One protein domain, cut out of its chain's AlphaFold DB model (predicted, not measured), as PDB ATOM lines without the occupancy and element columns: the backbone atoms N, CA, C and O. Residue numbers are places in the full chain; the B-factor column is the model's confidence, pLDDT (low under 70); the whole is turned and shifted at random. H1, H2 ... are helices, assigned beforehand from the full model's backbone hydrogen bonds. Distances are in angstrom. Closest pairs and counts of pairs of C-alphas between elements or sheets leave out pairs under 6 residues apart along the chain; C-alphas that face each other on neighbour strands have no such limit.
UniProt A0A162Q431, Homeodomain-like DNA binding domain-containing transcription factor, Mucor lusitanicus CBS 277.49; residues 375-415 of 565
ATOM      1  N   GLU A 375      44.563  58.746-112.115       95.50
ATOM      2  CA  GLU A 375      43.916  57.875-113.104       95.50
ATOM      3  C   GLU A 375      43.377  56.587-112.469       95.50
ATOM      4  O   GLU A 375      42.231  56.213-112.705       95.50
ATOM      5  N   GLU A 376      44.162  55.928-111.603       94.44
ATOM      6  CA  GLU A 376      43.701  54.743-110.868       94.44
ATOM      7  C   GLU A 376      42.511  55.076-109.957       94.44
ATOM      8  O   GLU A 376      41.603  54.258-109.801       94.44
ATOM      9  N   ILE A 377      42.508  56.264-109.345       94.06
ATOM     10  CA  ILE A 377      41.412  56.723-108.485       94.06
ATOM     11  C   ILE A 377      40.143  56.929-109.312       94.06
ATOM     12  O   ILE A 377      39.097  56.402-108.941       94.06
ATOM     13  N   GLU A 378      40.230  57.629-110.443       94.88
ATOM     14  CA  GLU A 378      39.094  57.860-111.344       94.88
ATOM     15  C   GLU A 378      38.528  56.544-111.897       94.88
ATOM     16  O   GLU A 378      37.312  56.328-111.877       94.88
ATOM     17  N   GLN A 379      39.401  55.615-112.304       95.88
ATOM     18  CA  GLN A 379      39.006  54.271-112.728       95.88
ATOM     19  C   GLN A 379      38.293  53.515-111.606       95.88
ATOM     20  O   GLN A 379      37.219  52.949-111.822       95.88
ATOM     21  N   LEU A 380      38.852  53.523-110.392       95.38
ATOM     22  CA  LEU A 380      38.250  52.851-109.246       95.38
ATOM     23  C   LEU A 380      36.883  53.453-108.897       95.38
ATOM     24  O   LEU A 380      35.943  52.711-108.619       95.38
ATOM     25  N   GLU A 381      36.735  54.776-108.935       94.38
ATOM     26  CA  GLU A 381      35.449  55.439-108.706       94.38
ATOM     27  C   GLU A 381      34.409  55.080-109.771       94.38
ATOM     28  O   GLU A 381      33.250  54.827-109.427       94.38
ATOM     29  N   GLY A 382      34.811  55.005-111.042       95.56
ATOM     30  CA  GLY A 382      33.963  54.517-112.130       95.56
ATOM     31  C   GLY A 382      33.503  53.077-111.894       95.56
ATOM     32  O   GLY A 382      32.307  52.788-111.933       95.56
ATOM     33  N   LEU A 383      34.430  52.182-111.548       96.25
ATOM     34  CA  LEU A 383      34.123  50.775-111.287       96.25
ATOM     35  C   LEU A 383      33.257  50.570-110.038       96.25
ATOM     36  O   LEU A 383      32.385  49.702-110.041       96.25
ATOM     37  N   ILE A 384      33.441  51.375-108.987       95.25
ATOM     38  CA  ILE A 384      32.591  51.338-107.786       95.25
ATOM     39  C   ILE A 384      31.154  51.742-108.124       95.25
ATOM     40  O   ILE A 384      30.221  51.149-107.581       95.25
ATOM     41  N   LYS A 385      30.955  52.722-109.018       95.69
ATOM     42  CA  LYS A 385      29.613  53.122-109.474       95.69
ATOM     43  C   LYS A 385      28.906  51.992-110.230       95.69
ATOM     44  O   LYS A 385      27.703  51.838-110.069       95.69
ATOM     45  N   ILE A 386      29.646  51.202-111.012       97.00
ATOM     46  CA  ILE A 386      29.090  50.120-111.843       97.00
ATOM     47  C   ILE A 386      28.880  48.830-111.033       97.00
ATOM     48  O   ILE A 386      27.802  48.244-111.056       97.00
ATOM     49  N   HIS A 387      29.908  48.374-110.314       95.44
ATOM     50  CA  HIS A 387      29.954  47.042-109.694       95.44
ATOM     51  C   HIS A 387      29.784  47.048-108.165       95.44
ATOM     52  O   HIS A 387      29.763  45.981-107.541       95.44
ATOM     53  N   GLY A 388      29.685  48.224-107.540       93.81
ATOM     54  CA  GLY A 388      29.615  48.382-106.087       93.81
ATOM     55  C   GLY A 388      30.961  48.179-105.374       93.81
ATOM     56  O   GLY A 388      32.031  48.186-105.977       93.81
ATOM     57  N   ASN A 389      30.922  47.980-104.050       94.00
ATOM     58  CA  ASN A 389      32.124  47.829-103.207       94.00
ATOM     59  C   ASN A 389      32.685  46.385-103.209       94.00
ATOM     60  O   ASN A 389      33.055  45.859-102.158       94.00
ATOM     61  N   ASN A 390      32.726  45.715-104.361       94.00
ATOM     62  CA  ASN A 390      33.160  44.319-104.471       94.00
ATOM     63  C   ASN A 390      34.668  44.223-104.749       94.00
ATOM     64  O   ASN A 390      35.089  44.045-105.886       94.00
ATOM     65  N   ALA A 391      35.501  44.324-103.708       93.25
ATOM     66  CA  ALA A 391      36.956  44.443-103.865       93.25
ATOM     67  C   ALA A 391      37.651  43.282-104.600       93.25
ATOM     68  O   ALA A 391      38.686  43.506-105.221       93.25
ATOM     69  N   GLU A 392      37.117  42.059-104.546       92.38
ATOM     70  CA  GLU A 392      37.679  40.928-105.304       92.38
ATOM     71  C   GLU A 392      37.465  41.105-106.813       92.38
ATOM     72  O   GLU A 392      38.416  40.975-107.576       92.38
ATOM     73  N   LEU A 393      36.261  41.512-107.228       94.44
ATOM     74  CA  LEU A 393      35.946  41.831-108.625       94.44
ATOM     75  C   LEU A 393      36.694  43.085-109.100       94.44
ATOM     76  O   LEU A 393      37.251  43.124-110.192       94.44
ATOM     77  N   LEU A 394      36.784  44.112-108.255       95.25
ATOM     78  CA  LEU A 394      37.575  45.304-108.574       95.25
ATOM     79  C   LEU A 394      39.065  44.955-108.741       95.25
ATOM     80  O   LEU A 394      39.742  45.527-109.586       95.25
ATOM     81  N   SER A 395      39.571  43.969-107.994       94.12
ATOM     82  CA  SER A 395      40.947  43.474-108.125       94.12
ATOM     83  C   SER A 395      41.186  42.644-109.386       94.12
ATOM     84  O   SER A 395      42.330  42.507-109.820       94.12
ATOM     85  N   THR A 396      40.156  42.063-110.007       93.81
ATOM     86  CA  THR A 396      40.335  41.431-111.322       93.81
ATOM     87  C   THR A 396      40.474  42.479-112.417       93.81
ATOM     88  O   THR A 396      41.297  42.290-113.306       93.81
ATOM     89  N   LEU A 397      39.737  43.587-112.302       94.56
ATOM     90  CA  LEU A 397      39.730  44.690-113.269       94.56
ATOM     91  C   LEU A 397      40.915  45.653-113.103       94.56
ATOM     92  O   LEU A 397      41.344  46.268-114.072       94.56
ATOM     93  N   MET A 398      41.461  45.771-111.891       93.50
ATOM     94  CA  MET A 398      42.603  46.633-111.584       93.50
ATOM     95  C   MET A 398      43.835  45.822-111.182       93.50
ATOM     96  O   MET A 398      43.742  44.786-110.525       93.50
ATOM     97  N   ASN A 399      45.030  46.345-111.449       91.56
ATOM     98  CA  ASN A 399      46.297  45.738-111.015       91.56
ATOM     99  C   ASN A 399      46.629  46.037-109.539       91.56
ATOM    100  O   ASN A 399      47.766  46.339-109.175       91.56
ATOM    101  N   ARG A 400      45.622  45.957-108.661       92.94
ATOM    102  CA  ARG A 400      45.741  46.186-107.216       92.94
ATOM    103  C   ARG A 400      45.090  45.041-106.444       92.94
ATOM    104  O   ARG A 400      44.050  44.522-106.832       92.94
ATOM    105  N   SER A 401      45.699  44.648-105.327       93.12
ATOM    106  CA  SER A 401      45.170  43.621-104.418       93.12
ATOM    107  C   SER A 401      43.807  44.036-103.833       93.12
ATOM    108  O   SER A 401      43.627  45.222-103.533       93.12
ATOM    109  N   PRO A 402      42.887  43.087-103.547       93.62
ATOM    110  CA  PRO A 402      41.593  43.400-102.933       93.62
ATOM    111  C   PRO A 402      41.735  44.160-101.612       93.62
ATOM    112  O   PRO A 402      40.912  45.008-101.275       93.62
ATOM    113  N   LYS A 403      42.809  43.891-100.860       91.06
ATOM    114  CA  LYS A 403      43.106  44.619 -99.626       91.06
ATOM    115  C   LYS A 403      43.419  46.088 -99.891       91.06
ATOM    116  O   LYS A 403      42.865  46.939 -99.211       91.06
ATOM    117  N   ASN A 404      44.274  46.383-100.869       92.12
ATOM    118  CA  ASN A 404      44.636  47.761-101.195       92.12
ATOM    119  C   ASN A 404      43.404  48.552-101.640       92.12
ATOM    120  O   ASN A 404      43.242  49.696-101.229       92.12
ATOM    121  N   ILE A 405      42.532  47.925-102.435       94.25
ATOM    122  CA  ILE A 405      41.265  48.517-102.878       94.25
ATOM    123  C   ILE A 405      40.354  48.785-101.677       94.25
ATOM    124  O   ILE A 405      39.872  49.900-101.522       94.25
ATOM    125  N   ASN A 406      40.159  47.812-100.784       93.06
ATOM    126  CA  ASN A 406      39.360  48.007 -99.568       93.06
ATOM    127  C   ASN A 406      39.924  49.107 -98.660       93.06
ATOM    128  O   ASN A 406      39.171  49.963 -98.194       93.06
ATOM    129  N   ASP A 407      41.239  49.106 -98.432       89.94
ATOM    130  CA  ASP A 407      41.927  50.118 -97.632       89.94
ATOM    131  C   ASP A 407      41.767  51.506 -98.275       89.94
ATOM    132  O   ASP A 407      41.505  52.483 -97.570       89.94
ATOM    133  N   PHE A 408      41.869  51.604 -99.605       90.44
ATOM    134  CA  PHE A 408      41.618  52.846-100.329       90.44
ATOM    135  C   PHE A 408      40.164  53.282-100.202       90.44
ATOM    136  O   PHE A 408      39.927  54.400 -99.775       90.44
ATOM    137  N   ILE A 409      39.186  52.421-100.488       89.81
ATOM    138  CA  ILE A 409      37.757  52.756-100.399       89.81
ATOM    139  C   ILE A 409      37.404  53.253 -98.995       89.81
ATOM    140  O   ILE A 409      36.714  54.262 -98.851       89.81
ATOM    141  N   PHE A 410      37.891  52.567 -97.958       85.06
ATOM    142  CA  PHE A 410      37.657  52.949 -96.570       85.06
ATOM    143  C   PHE A 410      38.276  54.315 -96.250       85.06
ATOM    144  O   PHE A 410      37.600  55.198 -95.722       85.06
ATOM    145  N   ASN A 411      39.547  54.518 -96.615       81.88
ATOM    146  CA  ASN A 411      40.231  55.779 -96.351       81.88
ATOM    147  C   ASN A 411      39.670  56.924 -97.206       81.88
ATOM    148  O   ASN A 411      39.426  57.991 -96.661       81.88
ATOM    149  N   HIS A 412      39.396  56.714 -98.491       80.19
ATOM    150  CA  HIS A 412      38.900  57.717 -99.435       80.19
ATOM    151  C   HIS A 412      37.489  58.191 -99.079       80.19
ATOM    152  O   HIS A 412      37.232  59.393 -99.044       80.19
ATOM    153  N   LYS A 413      36.589  57.274 -98.686       71.69
ATOM    154  CA  LYS A 413      35.272  57.651 -98.139       71.69
ATOM    155  C   LYS A 413      35.404  58.521 -96.888       71.69
ATOM    156  O   LYS A 413      34.630  59.460 -96.733       71.69
ATOM    157  N   SER A 414      36.400  58.248 -96.040       61.88
ATOM    158  CA  SER A 414      36.672  59.032 -94.825       61.88
ATOM    159  C   SER A 414      37.486  60.317 -95.054       61.88
ATOM    160  O   SER A 414      37.462  61.208 -94.213       61.88
ATOM    161  N   ALA A 415      38.208  60.424 -96.173       59.47
ATOM    162  CA  ALA A 415      39.166  61.493 -96.466       59.47
ATOM    163  C   ALA A 415      38.572  62.644 -97.286       59.47
ATOM    164  O   ALA A 415      39.297  63.578 -97.621       59.47
TER     165      ALA A 415
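Overview. This is residues 375 to 415 of the 565 residues of the protein "Homeodomain-like DNA binding domain-containing transcription factor" of Mucor lusitanicus CBS 277.49 (UniProt A0A162Q431). Three helices make a small, rounded cluster with their centres in a triangle: the short H2 lies on one side and touches the two longer helices, H1 and H3, which run crosswise to each other and are near each other without coming within 8 A. H3 starts beside H2 and leads away from it, and only its first residues, 402 to 406, touch H2. The printed part has 41 residues with three named helices, in the order H1, H2, H3, and no named strand; its class is all helix. It is compact, with a radius of gyration of the C-alphas of 9.0 A, and the C-alphas span 25 by 18 by 18 A along their three main axes.

Arrangement. H1, residues 375 to 387, touches H2, residues 391 to 397, with 4 pairs of C-alphas within 8 A. Their closest C-alphas are those of Leu 383 and Leu 394, 7.0 A apart. The two run opposite ways at a steep tilt of 64 degrees. H2 touches H3, residues 402 to 414, with 9 pairs of C-alphas within 8 A, and H3 does so with residues 402 to 406 alone. Their closest C-alphas are those of Ala 391 and Pro 402, 4.8 A apart. H2 and H3 run opposite ways at a steep tilt of 68 degrees, only just short of about perpendicular. H1 and H3 are near each other, with 9 pairs of C-alphas within 10 A and no pair within 8 A. In H1, H2 and H3 every O i to N i+4 pair is within hydrogen-bond range.

Along the chain. H1 has 13 residues, Glu 375 to His 387, and begins with C-alpha 375 at (43.916, 57.875, -113.104); it measures 18.0 A from first to last C-alpha. H2 has 7 residues, Ala 391 to Leu 397, and begins with C-alpha 391 at (36.956, 44.443, -103.865); it measures 9.8 A. H3 has 13 residues, Pro 402 to Ser 414, measures 18.3 A and ends with C-alpha 414 at (36.672, 59.032, -94.825).

Size, cuts and confidence. The two C-alphas farthest apart are those of Thr 396 and Ala 415, 25.0 A, while the first and last printed C-alphas, those of Glu 375 and Ala 415, are 17.7 A apart. The printed part has no cut. The links from H1 to H2, 3 residues, and from H2 to H3, 4 residues, are tight. The mean pLDDT of the printed part is 90.9, and residues 414 to 415 are under 70 in this model.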